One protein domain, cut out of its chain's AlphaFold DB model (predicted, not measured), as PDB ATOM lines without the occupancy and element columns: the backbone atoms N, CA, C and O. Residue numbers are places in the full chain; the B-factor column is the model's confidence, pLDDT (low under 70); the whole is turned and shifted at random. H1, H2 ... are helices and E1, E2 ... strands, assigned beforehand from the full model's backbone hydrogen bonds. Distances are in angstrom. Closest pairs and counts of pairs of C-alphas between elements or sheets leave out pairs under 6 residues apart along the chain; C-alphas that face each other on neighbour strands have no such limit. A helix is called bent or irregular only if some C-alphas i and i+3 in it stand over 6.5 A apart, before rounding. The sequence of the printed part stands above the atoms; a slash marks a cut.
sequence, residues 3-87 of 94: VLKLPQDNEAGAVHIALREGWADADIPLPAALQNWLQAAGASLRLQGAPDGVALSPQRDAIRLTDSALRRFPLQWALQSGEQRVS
ATOM      1  N   VAL A   3      28.710  -7.093 -14.887       79.81
ATOM      2  CA  VAL A   3      27.761  -7.650 -15.861       79.81
ATOM      3  C   VAL A   3      26.453  -6.902 -15.676       79.81
ATOM      4  O   VAL A   3      25.901  -6.896 -14.580       79.81
ATOM      5  N   LEU A   4      25.996  -6.236 -16.732       80.38
ATOM      6  CA  LEU A   4      24.746  -5.479 -16.711       80.38
ATOM      7  C   LEU A   4      23.561  -6.401 -17.003       80.38
ATOM      8  O   LEU A   4      22.519  -6.285 -16.368       80.38
ATOM      9  N   LYS A   5      23.737  -7.323 -17.957       86.69
ATOM     10  CA  LYS A   5      22.718  -8.290 -18.374       86.69
ATOM     11  C   LYS A   5      23.382  -9.510 -19.008       86.69
ATOM     12  O   LYS A   5      24.318  -9.357 -19.789       86.69
ATOM     13  N   LEU A   6      22.900 -10.709 -18.701       84.88
ATOM     14  CA  LEU A   6      23.258 -11.912 -19.453       84.88
ATOM     15  C   LEU A   6      22.246 -12.134 -20.578       84.88
ATOM     16  O   LEU A   6      21.083 -11.767 -20.410       84.88
ATOM     17  N   PRO A   7      22.668 -12.711 -21.713       83.06
ATOM     18  CA  PRO A   7      21.742 -13.036 -22.780       83.06
ATOM     19  C   PRO A   7      20.815 -14.153 -22.293       83.06
ATOM     20  O   PRO A   7      21.269 -15.145 -21.716       83.06
ATOM     21  N   GLN A   8      19.519 -13.967 -22.496       79.31
ATOM     22  CA  GLN A   8      18.477 -14.943 -22.189       79.31
ATOM     23  C   GLN A   8      17.557 -15.013 -23.400       79.31
ATOM     24  O   GLN A   8      17.228 -13.977 -23.978       79.31
ATOM     25  N   ASP A   9      17.207 -16.230 -23.814       78.19
ATOM     26  CA  ASP A   9      16.471 -16.490 -25.052       78.19
ATOM     27  C   ASP A   9      17.132 -15.787 -26.252       78.19
ATOM     28  O   ASP A   9      18.266 -16.130 -26.595       78.19
ATOM     29  N   ASN A  10      16.466 -14.771 -26.815       68.31
ATOM     30  CA  ASN A  10      16.920 -13.977 -27.962       68.31
ATOM     31  C   ASN A  10      17.357 -12.553 -27.580       68.31
ATOM     32  O   ASN A  10      17.629 -11.720 -28.449       68.31
ATOM     33  N   GLU A  11      17.421 -12.238 -26.287       74.19
ATOM     34  CA  GLU A  11      17.860 -10.930 -25.820       74.19
ATOM     35  C   GLU A  11      19.386 -10.833 -25.737       74.19
ATOM     36  O   GLU A  11      20.079 -11.743 -25.274       74.19
ATOM     37  N   ALA A  12      19.923  -9.677 -26.129       82.19
ATOM     38  CA  ALA A  12      21.345  -9.397 -25.993       82.19
ATOM     39  C   ALA A  12      21.733  -9.127 -24.526       82.19
ATOM     40  O   ALA A  12      21.079  -8.361 -23.812       82.19
ATOM     41  N   GLY A  13      22.844  -9.724 -24.098       88.62
ATOM     42  CA  GLY A  13      23.543  -9.407 -22.858       88.62
ATOM     43  C   GLY A  13      24.530  -8.249 -23.026       88.62
ATOM     44  O   GLY A  13      24.933  -7.901 -24.137       88.62
ATOM     45  N   ALA A  14      24.954  -7.668 -21.905       91.12
ATOM     46  CA  ALA A  14      25.915  -6.575 -21.862       91.12
ATOM     47  C   ALA A  14      26.850  -6.673 -20.647       91.12
ATOM     48  O   ALA A  14      26.422  -6.917 -19.512       91.12
ATOM     49  N   VAL A  15      28.135  -6.415 -20.884       91.19
ATOM     50  CA  VAL A  15      29.204  -6.407 -19.882       91.19
ATOM     51  C   VAL A  15      29.929  -5.072 -19.949       91.19
ATOM     52  O   VAL A  15      30.416  -4.672 -21.005       91.19
ATOM     53  N   HIS A  16      30.035  -4.399 -18.806       91.06
ATOM     54  CA  HIS A  16      30.769  -3.149 -18.670       91.06
ATOM     55  C   HIS A  16      32.032  -3.355 -17.831       91.06
ATOM     56  O   HIS A  16      31.994  -3.785 -16.672       91.06
ATOM     57  N   ILE A  17      33.180  -3.031 -18.408       88.81
ATOM     58  CA  ILE A  17      34.483  -3.165 -17.769       88.81
ATOM     59  C   ILE A  17      35.080  -1.771 -17.646       88.81
ATOM     60  O   ILE A  17      35.286  -1.089 -18.636       88.81
ATOM     61  N   ALA A  18      35.386  -1.356 -16.422       88.56
ATOM     62  CA  ALA A  18      36.060  -0.094 -16.170       88.56
ATOM     63  C   ALA A  18      37.471  -0.372 -15.650       88.56
ATOM     64  O   ALA A  18      37.617  -0.883 -14.531       88.56
ATOM     65  N   LEU A  19      38.473  -0.050 -16.465       83.62
ATOM     66  CA  LEU A  19      39.895  -0.198 -16.161       83.62
ATOM     67  C   LEU A  19      40.426   1.037 -15.433       83.62
ATOM     68  O   LEU A  19      39.885   2.133 -15.589       83.62
ATOM     69  N   ARG A  20      41.469   0.843 -14.622       76.94
ATOM     70  CA  ARG A  20      42.264   1.941 -14.053       76.94
ATOM     71  C   ARG A  20      43.354   2.342 -15.051       76.94
ATOM     72  O   ARG A  20      43.732   1.521 -15.890       76.94
ATOM     73  N   GLU A  21      43.858   3.571 -14.958       69.94
ATOM     74  CA  GLU A  21      45.020   4.009 -15.741       69.94
ATOM     75  C   GLU A  21      46.210   3.038 -15.617       69.94
ATOM     76  O   GLU A  21      46.432   2.423 -14.572       69.94
ATOM     77  N   GLY A  22      46.959   2.883 -16.715       64.75
ATOM     78  CA  GLY A  22      48.185   2.077 -16.770       64.75
ATOM     79  C   GLY A  22      48.018   0.609 -17.182       64.75
ATOM     80  O   GLY A  22      49.007  -0.117 -17.225       64.75
ATOM     81  N   TRP A  23      46.805   0.148 -17.508       66.69
ATOM     82  CA  TRP A  23      46.560  -1.246 -17.914       66.69
ATOM     83  C   TRP A  23      46.790  -1.432 -19.420       66.69
ATOM     84  O   TRP A  23      45.872  -1.388 -20.244       66.69
ATOM     85  N   ALA A  24      48.070  -1.606 -19.731       63.66
ATOM     86  CA  ALA A  24      48.646  -1.877 -21.037       63.66
ATOM     87  C   ALA A  24      48.291  -3.284 -21.543       63.66
ATOM     88  O   ALA A  24      47.511  -3.452 -22.483       63.66
ATOM     89  N   ASP A  25      48.785  -4.284 -20.821       78.62
ATOM     90  CA  ASP A  25      48.470  -5.691 -21.007       78.62
ATOM     91  C   ASP A  25      47.790  -6.204 -19.741       78.62
ATOM     92  O   ASP A  25      48.206  -5.888 -18.623       78.62
ATOM     93  N   ALA A  26      46.697  -6.939 -19.905       82.94
ATOM     94  CA  ALA A  26      45.848  -7.323 -18.793       82.94
ATOM     95  C   ALA A  26      45.038  -8.577 -19.086       82.94
ATOM     96  O   ALA A  26      44.345  -8.644 -20.098       82.94
ATOM     97  N   ASP A  27      45.020  -9.501 -18.130       88.94
ATOM     98  CA  ASP A  27      44.001 -10.542 -18.067       88.94
ATOM     99  C   ASP A  27      42.899 -10.066 -17.108       88.94
ATOM    100  O   ASP A  27      43.088  -9.945 -15.895       88.94
ATOM    101  N   ILE A  28      41.742  -9.718 -17.670       88.56
ATOM    102  CA  ILE A  28      40.580  -9.225 -16.933       88.56
ATOM    103  C   ILE A  28      39.677 -10.423 -16.641       88.56
ATOM    104  O   ILE A  28      39.002 -10.890 -17.564       88.56
ATOM    105  N   PRO A  29      39.620 -10.922 -15.396       90.62
ATOM    106  CA  PRO A  29      38.764 -12.053 -15.063       90.62
ATOM    107  C   PRO A  29      37.304 -11.692 -15.336       90.62
ATOM    108  O   PRO A  29      36.908 -10.558 -15.093       90.62
ATOM    109  N   LEU A  30      36.513 -12.642 -15.824       90.56
ATOM    110  CA  LEU A  30      35.080 -12.530 -16.088       90.56
ATOM    111  C   LEU A  30      34.267 -13.026 -14.883       90.56
ATOM    112  O   LEU A  30      34.749 -13.877 -14.139       90.56
ATOM    113  N   PRO A  31      33.021 -12.570 -14.657       89.44
ATOM    114  CA  PRO A  31      32.217 -13.078 -13.548       89.44
ATOM    115  C   PRO A  31      31.746 -14.502 -13.825       89.44
ATOM    116  O   PRO A  31      31.422 -14.829 -14.966       89.44
ATOM    117  N   ALA A  32      31.611 -15.315 -12.774       89.50
ATOM    118  CA  ALA A  32      31.229 -16.726 -12.877       89.50
ATOM    119  C   ALA A  32      29.980 -16.963 -13.747       89.50
ATOM    120  O   ALA A  32      29.950 -17.880 -14.557       89.50
ATOM    121  N   ALA A  33      28.968 -16.097 -13.648       87.75
ATOM    122  CA  ALA A  33      27.744 -16.237 -14.434       87.75
ATOM    123  C   ALA A  33      27.979 -16.084 -15.955       87.75
ATOM    124  O   ALA A  33      27.370 -16.795 -16.751       87.75
ATOM    125  N   LEU A  34      28.908 -15.212 -16.361       90.12
ATOM    126  CA  LEU A  34      29.318 -15.082 -17.758       90.12
ATOM    127  C   LEU A  34      30.225 -16.240 -18.183       90.12
ATOM    128  O   LEU A  34      30.063 -16.747 -19.286       90.12
ATOM    129  N   GLN A  35      31.133 -16.690 -17.312       91.94
ATOM    130  CA  GLN A  35      31.955 -17.873 -17.585       91.94
ATOM    131  C   GLN A  35      31.074 -19.099 -17.856       91.94
ATOM    132  O   GLN A  35      31.268 -19.779 -18.857       91.94
ATOM    133  N   ASN A  36      30.042 -19.327 -17.040       90.19
ATOM    134  CA  ASN A  36      29.085 -20.418 -17.237       90.19
ATOM    135  C   ASN A  36      28.393 -20.336 -18.605       90.19
ATOM    136  O   ASN A  36      28.282 -21.347 -19.297       90.19
ATOM    137  N   TRP A  37      27.982 -19.135 -19.028       90.12
ATOM    138  CA  TRP A  37      27.419 -18.927 -20.363       90.12
ATOM    139  C   TRP A  37      28.438 -19.235 -21.472       90.12
ATOM    140  O   TRP A  37      28.114 -19.928 -22.434       90.12
ATOM    141  N   LEU A  38      29.689 -18.790 -21.321       91.44
ATOM    142  CA  LEU A  38      30.759 -19.064 -22.287       91.44
ATOM    143  C   LEU A  38      31.104 -20.553 -22.390       91.44
ATOM    144  O   LEU A  38      31.424 -21.041 -23.476       91.44
ATOM    145  N   GLN A  39      31.048 -21.280 -21.275       90.38
ATOM    146  CA  GLN A  39      31.255 -22.726 -21.269       90.38
ATOM    147  C   GLN A  39      30.093 -23.442 -21.966       90.38
ATOM    148  O   GLN A  39      30.333 -24.254 -22.857       90.38
ATOM    149  N   ALA A  40      28.845 -23.071 -21.655       88.94
ATOM    150  CA  ALA A  40      27.654 -23.621 -22.306       88.94
ATOM    151  C   ALA A  40      27.623 -23.352 -23.823       88.94
ATOM    152  O   ALA A  40      27.231 -24.220 -24.600       88.94
ATOM    153  N   ALA A  41      28.081 -22.175 -24.255       88.69
ATOM    154  CA  ALA A  41      28.160 -21.812 -25.667       88.69
ATOM    155  C   ALA A  41      29.204 -22.634 -26.454       88.69
ATOM    156  O   ALA A  41      29.085 -22.786 -27.673       88.69
ATOM    157  N   GLY A  42      30.223 -23.192 -25.787       86.44
ATOM    158  CA  GLY A  42      31.127 -24.175 -26.389       86.44
ATOM    159  C   GLY A  42      31.795 -23.691 -27.685       86.44
ATOM    160  O   GLY A  42      32.273 -22.558 -27.774       86.44
ATOM    161  N   ALA A  43      31.860 -24.552 -28.697       85.25
ATOM    162  CA  ALA A  43      32.482 -24.244 -29.990       85.25
ATOM    163  C   ALA A  43      31.699 -23.220 -30.842       85.25
ATOM    164  O   ALA A  43      32.225 -22.726 -31.836       85.25
ATOM    165  N   SER A  44      30.466 -22.878 -30.458       87.62
ATOM    166  CA  SER A  44      29.615 -21.937 -31.196       87.62
ATOM    167  C   SER A  44      29.969 -20.470 -30.949       87.62
ATOM    168  O   SER A  44      29.459 -19.599 -31.655       87.62
ATOM    169  N   LEU A  45      30.838 -20.188 -29.968       90.62
ATOM    170  CA  LEU A  45      31.290 -18.835 -29.668       90.62
ATOM    171  C   LEU A  45      32.084 -18.234 -30.821       90.62
ATOM    172  O   LEU A  45      33.086 -18.782 -31.278       90.62
ATOM    173  N   ARG A  46      31.671 -17.036 -31.223       91.00
ATOM    174  CA  ARG A  46      32.365 -16.204 -32.197       91.00
ATOM    175  C   ARG A  46      32.591 -14.824 -31.614       91.00
ATOM    176  O   ARG A  46      31.657 -14.186 -31.132       91.00
ATOM    177  N   LEU A  47      33.832 -14.368 -31.689       90.25
ATOM    178  CA  LEU A  47      34.210 -13.000 -31.371       90.25
ATOM    179  C   LEU A  47      33.850 -12.096 -32.555       90.25
ATOM    180  O   LEU A  47      34.141 -12.432 -33.702       90.25
ATOM    181  N   GLN A  48      33.188 -10.974 -32.289       92.25
ATOM    182  CA  GLN A  48      32.717 -10.037 -33.305       92.25
ATOM    183  C   GLN A  48      33.209  -8.631 -33.012       92.25
ATOM    184  O   GLN A  48      32.975  -8.100 -31.926       92.25
ATOM    185  N   GLY A  49      33.863  -8.028 -34.005       88.50
ATOM    186  CA  GLY A  49      34.325  -6.644 -33.927       88.50
ATOM    187  C   GLY A  49      35.343  -6.390 -32.817       88.50
ATOM    188  O   GLY A  49      35.492  -5.248 -32.402       88.50
ATOM    189  N   ALA A  50      36.010  -7.431 -32.306       86.88
ATOM    190  CA  ALA A  50      37.083  -7.246 -31.343       86.88
ATOM    191  C   ALA A  50      38.232  -6.476 -32.000       86.88
ATOM    192  O   ALA A  50      38.688  -6.888 -33.069       86.88
ATOM    193  N   PRO A  51      38.678  -5.365 -31.392       84.56
ATOM    194  CA  PRO A  51      39.845  -4.652 -31.873       84.56
ATOM    195  C   PRO A  51      41.105  -5.487 -31.638       84.56
ATOM    196  O   PRO A  51      41.108  -6.417 -30.823       84.56
ATOM    197  N   ASP A  52      42.177  -5.125 -32.338       83.69
ATOM    198  CA  ASP A  52      43.470  -5.783 -32.189       83.69
ATOM    199  C   ASP A  52      43.894  -5.828 -30.721       83.69
ATOM    200  O   ASP A  52      43.693  -4.886 -29.947       83.69
ATOM    201  N   GLY A  53      44.431  -6.983 -30.334       84.25
ATOM    202  CA  GLY A  53      44.879  -7.201 -28.972       84.25
ATOM    203  C   GLY A  53      43.784  -7.571 -27.967       84.25
ATOM    204  O   GLY A  53      44.103  -7.838 -26.813       84.25
ATOM    205  N   VAL A  54      42.512  -7.656 -28.365       87.81
ATOM    206  CA  VAL A  54      41.443  -8.199 -27.510       87.81
ATOM    207  C   VAL A  54      41.192  -9.664 -27.848       87.81
ATOM    208  O   VAL A  54      40.780  -9.998 -28.957       87.81
ATOM    209  N   ALA A  55      41.368 -10.543 -26.867       89.88
ATOM    210  CA  ALA A  55      41.092 -11.967 -27.007       89.88
ATOM    211  C   ALA A  55      40.358 -12.527 -25.786       89.88
ATOM    212  O   ALA A  55      40.461 -12.017 -24.672       89.88
ATOM    213  N   LEU A  56      39.629 -13.622 -25.986       89.94
ATOM    214  CA  LEU A  56      39.162 -14.453 -24.881       89.94
ATOM    215  C   LEU A  56      40.307 -15.383 -24.460       89.94
ATOM    216  O   LEU A  56      40.970 -15.976 -25.313       89.94
ATOM    217  N   SER A  57      40.540 -15.515 -23.157       90.50
ATOM    218  CA  SER A  57      41.468 -16.517 -22.617       90.50
ATOM    219  C   SER A  57      41.101 -17.934 -23.096       90.50
ATOM    220  O   SER A  57      39.917 -18.231 -23.291       90.50
ATOM    221  N   PRO A  58      42.079 -18.847 -23.242       87.44
ATOM    222  CA  PRO A  58      41.801 -20.231 -23.629       87.44
ATOM    223  C   PRO A  58      40.814 -20.936 -22.685       87.44
ATOM    224  O   PRO A  58      39.972 -21.713 -23.133       87.44
ATOM    225  N   GLN A  59      40.887 -20.626 -21.388       89.31
ATOM    226  CA  GLN A  59      40.018 -21.158 -20.336       89.31
ATOM    227  C   GLN A  59      38.639 -20.481 -20.292       89.31
ATOM    228  O   GLN A  59      37.740 -20.980 -19.615       89.31
ATOM    229  N   ARG A  60      38.442 -19.389 -21.046       90.19
ATOM    230  CA  ARG A  60      37.206 -18.586 -21.098       90.19
ATOM    231  C   ARG A  60      36.805 -17.987 -19.748       90.19
ATOM    232  O   ARG A  60      35.631 -17.707 -19.509       90.19
ATOM    233  N   ASP A  61      37.785 -17.774 -18.883       91.69
ATOM    234  CA  ASP A  61      37.636 -17.208 -17.545       91.69
ATOM    235  C   ASP A  61      38.059 -15.735 -17.478       91.69
ATOM    236  O   ASP A  61      37.651 -15.029 -16.559       91.69
ATOM    237  N   ALA A  62      38.809 -15.250 -18.468       91.56
ATOM    238  CA  ALA A  62      39.265 -13.868 -18.585       91.56
ATOM    239  C   ALA A  62      39.218 -13.319 -20.023       91.56
ATOM    240  O   ALA A  62      39.306 -14.074 -20.996       91.56
ATOM    241  N   ILE A  63      39.136 -11.992 -20.154       91.00
ATOM    242  CA  ILE A  63      39.473 -11.259 -21.383       91.00
ATOM    243  C   ILE A  63      40.934 -10.864 -21.312       91.00
ATOM    244  O   ILE A  63      41.340 -10.152 -20.397       91.00
ATOM    245  N   ARG A  64      41.695 -11.294 -22.308       90.19
ATOM    246  CA  ARG A  64      43.069 -10.880 -22.502       90.19
ATOM    247  C   ARG A  64      43.099  -9.623 -23.348       90.19
ATOM    248  O   ARG A  64      42.571  -9.586 -24.458       90.19
ATOM    249  N   LEU A  65      43.732  -8.605 -22.801       87.81
ATOM    250  CA  LEU A  65      44.133  -7.408 -23.498       87.81
ATOM    251  C   LEU A  65      45.646  -7.478 -23.670       87.81
ATOM    252  O   LEU A  65      46.383  -7.435 -22.693       87.81
ATOM    253  N   THR A  66      46.093  -7.613 -24.904       83.12
ATOM    254  CA  THR A  66      47.485  -7.483 -25.338       83.12
ATOM    255  C   THR A  66      47.572  -6.274 -26.259       83.12
ATOM    256  O   THR A  66      46.568  -5.914 -26.857       83.12
ATOM    257  N   ASP A  67      48.722  -5.631 -26.378       69.06
ATOM    258  CA  ASP A  67      48.932  -4.439 -27.215       69.06
ATOM    259  C   ASP A  67      48.355  -3.138 -26.629       69.06
ATOM    260  O   ASP A  67      47.154  -2.841 -26.637       69.06
ATOM    261  N   SER A  68      49.274  -2.352 -26.081       65.44
ATOM    262  CA  SER A  68      49.016  -1.190 -25.243       65.44
ATOM    263  C   SER A  68      49.298   0.144 -25.916       65.44
ATOM    264  O   SER A  68      48.863   1.171 -25.396       65.44
ATOM    265  N   ALA A  69      50.085   0.177 -26.991       64.75
ATOM    266  CA  ALA A  69      50.662   1.443 -27.443       64.75
ATOM    267  C   ALA A  69      49.634   2.329 -28.163       64.75
ATOM    268  O   ALA A  69      49.715   3.553 -28.099       64.75
ATOM    269  N   LEU A  70      48.648   1.717 -28.830       69.69
ATOM    270  CA  LEU A  70      47.665   2.415 -29.666       69.69
ATOM    271  C   LEU A  70      46.214   2.213 -29.212       69.69
ATOM    272  O   LEU A  70      45.289   2.655 -29.899       69.69
ATOM    273  N   ARG A  71      45.992   1.562 -28.064       80.31
ATOM    274  CA  ARG A  71      44.647   1.249 -27.575       80.31
ATOM    275  C   ARG A  71      43.868   2.531 -27.285       80.31
ATOM    276  O   ARG A  71      44.234   3.314 -26.412       80.31
ATOM    277  N   ARG A  72      42.755   2.717 -27.996       79.88
ATOM    278  CA  ARG A  72      41.829   3.836 -27.789       79.88
ATOM    279  C   ARG A  72      40.575   3.346 -27.089       79.88
ATOM    280  O   ARG A  72      39.911   2.440 -27.576       79.88
ATOM    281  N   PHE A  73      40.249   3.960 -25.961       83.81
ATOM    282  CA  PHE A  73      38.994   3.711 -25.261       83.81
ATOM    283  C   PHE A  73      37.897   4.673 -25.755       83.81
ATOM    284  O   PHE A  73      38.212   5.802 -26.133       83.81
ATOM    285  N   PRO A  74      36.613   4.266 -25.729       88.06
ATOM    286  CA  PRO A  74      36.119   2.962 -25.285       88.06
ATOM    287  C   PRO A  74      36.366   1.844 -26.311       88.06
ATOM    288  O   PRO A  74      36.271   2.068 -27.513       88.06
ATOM    289  N   LEU A  75      36.617   0.624 -25.825       88.62
ATOM    290  CA  LEU A  75      36.603  -0.574 -26.671       88.62
ATOM    291  C   LEU A  75      35.202  -1.177 -26.657       88.62
ATOM    292  O   LEU A  75      34.638  -1.402 -25.583       88.62
ATOM    293  N   GLN A  76      34.667  -1.468 -27.837       91.88
ATOM    294  CA  GLN A  76      33.352  -2.076 -28.003       91.88
ATOM    295  C   GLN A  76      33.445  -3.262 -28.951       91.88
ATOM    296  O   GLN A  76      34.015  -3.147 -30.031       91.88
ATOM    297  N   TRP A  77      32.901  -4.397 -28.530       93.12
ATOM    298  CA  TRP A  77      32.913  -5.648 -29.289       93.12
ATOM    299  C   TRP A  77      31.855  -6.602 -28.727       93.12
ATOM    300  O   TRP A  77      31.169  -6.266 -27.761       93.12
ATOM    301  N   ALA A  78      31.680  -7.782 -29.319       93.31
ATOM    302  CA  ALA A  78      30.703  -8.754 -28.834       93.31
ATOM    303  C   ALA A  78      31.167 -10.210 -28.960       93.31
ATOM    304  O   ALA A  78      31.993 -10.553 -29.803       93.31
ATOM    305  N   LEU A  79      30.582 -11.079 -28.135       92.81
ATOM    306  CA  LEU A  79      30.583 -12.531 -28.316       92.81
ATOM    307  C   LEU A  79      29.207 -12.968 -28.795       92.81
ATOM    308  O   LEU A  79      28.197 -12.544 -28.239       92.81
ATOM    309  N   GLN A  80      29.162 -13.830 -29.802       92.38
ATOM    310  CA  GLN A  80      27.924 -14.402 -30.320       92.38
ATOM    311  C   GLN A  80      27.965 -15.929 -30.237       92.38
ATOM    312  O   GLN A  80      28.985 -16.534 -30.556       92.38
ATOM    313  N   SER A  81      26.850 -16.538 -29.841       90.88
ATOM    314  CA  SER A  81      26.614 -17.983 -29.879       90.88
ATOM    315  C   SER A  81      25.191 -18.239 -30.365       90.88
ATOM    316  O   SER A  81      24.231 -17.979 -29.643       90.88
ATOM    317  N   GLY A  82      25.040 -18.717 -31.602       88.19
ATOM    318  CA  GLY A  82      23.721 -18.828 -32.234       88.19
ATOM    319  C   GLY A  82      23.032 -17.462 -32.333       88.19
ATOM    320  O   GLY A  82      23.615 -16.513 -32.865       88.19
ATOM    321  N   GLU A  83      21.814 -17.362 -31.800       87.81
ATOM    322  CA  GLU A  83      21.025 -16.118 -31.740       87.81
ATOM    323  C   GLU A  83      21.400 -15.225 -30.543       87.81
ATOM    324  O   GLU A  83      21.077 -14.040 -30.519       87.81
ATOM    325  N   GLN A  84      22.145 -15.761 -29.571       90.31
ATOM    326  CA  GLN A  84      22.535 -15.035 -28.368       90.31
ATOM    327  C   GLN A  84      23.789 -14.199 -28.594       90.31
ATOM    328  O   GLN A  84      24.780 -14.664 -29.165       90.31
ATOM    329  N   ARG A  85      23.776 -12.970 -28.076       92.06
ATOM    330  CA  ARG A  85      24.893 -12.027 -28.171       92.06
ATOM    331  C   ARG A  85      25.186 -11.391 -26.820       92.06
ATOM    332  O   ARG A  85      24.267 -10.975 -26.129       92.06
ATOM    333  N   VAL A  86      26.463 -11.245 -26.484       93.19
ATOM    334  CA  VAL A  86      26.945 -10.465 -25.339       93.19
ATOM    335  C   VAL A  86      27.834  -9.346 -25.835       93.19
ATOM    336  O   VAL A  86      28.905  -9.610 -26.377       93.19
ATOM    337  N   SER A  87      27.406  -8.107 -25.631       94.06
ATOM    338  CA  SER A  87      28.196  -6.923 -25.960       94.06
ATOM    339  C   SER A  87      29.121  -6.555 -24.803       94.06
ATOM    340  O   SER A  87      28.709  -6.517 -23.644       94.06
TER     341      SER A  87
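Overview. This is residues 3 to 87 of the 94 residues of an uncharacterized protein of Limnohabitans sp. G3-2 (UniProt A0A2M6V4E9). A twisted five-stranded sheet, E1 E2 E8 E7 E4, forms one wall of an elongated body, with helix H1 over its face toward one end and a small three-stranded sheet, E3 E6 E5, on the same side toward the other end. The small sheet is only loosely joined to the rest. The printed part has 85 residues, with one named helix and eight named strands in the order E1 E2 E3 H1 E4 E5 E6 E7 E8; the class is mixed, helices and strands. The large sheet is mixed, the small one antiparallel throughout. The whole is compact, with a radius of gyration of the C-alphas of 12.7 A, and spans 38 by 22 by 20 A.

Arrangement. E1, residues 3 to 5, and E2, residues 13 to 19, form an antiparallel hairpin, with N 14 and O 5 at 2.8 A. E2 is parallel to E8, residues 84 to 87, with N 13 and O 85 at 2.8 A. E8 forms a hairpin with E7, residues 75 to 81, with N 86 and O 79 at 2.8 A. E7 is antiparallel to edge strand E4, residues 46 to 48, with N 48 and O 78 at 2.8 A. This sheet is only just strongly twisted, its C-alphas lying up to 4.1 A off the best plane. H1, residues 32 to 44, is on it, making two layers, a helix on one face of a sheet; its height over the sheet is 9.4 A. It lies over E8 and E7, slantwise at 49 degrees to E7 on the local plane; the closest C-alphas of H1 and E7, Ser 44 and Ser 81, are 5.1 A apart. H1 is irregular, with C-alphas 40 and 43 at 9.1 A, and 7 of its 9 O i to N i+4 pairs are within hydrogen-bond range. In the other sheet, E6, residues 62 to 65, is antiparallel to E3, residues 26 to 29, with N 28 and O 63 at 2.8 A. E6 also forms a hairpin with E5, residues 54 to 56, with N 64 and O 55 at 2.8 A. H1 is not on this sheet, and E5 and E7 are apart.

Along the chain. E1 begins at C-alpha 3, (27.761, -7.650, -15.861). E2 measures 19.9 A, H1 19.1 A and E7 20.3 A. H1 begins at C-alpha 32, (31.229, -16.726, -12.877), and E8 ends at C-alpha 87, (28.196, -6.923, -25.960).

Size, cuts and confidence. The C-alphas farthest apart, of Asp 9 and Ala 69, are 38.7 A apart. The printed part has no cut and no long link. Its mean pLDDT is 85.6; residue 10, residues 21 to 24 and residues 67 to 70 are under 70.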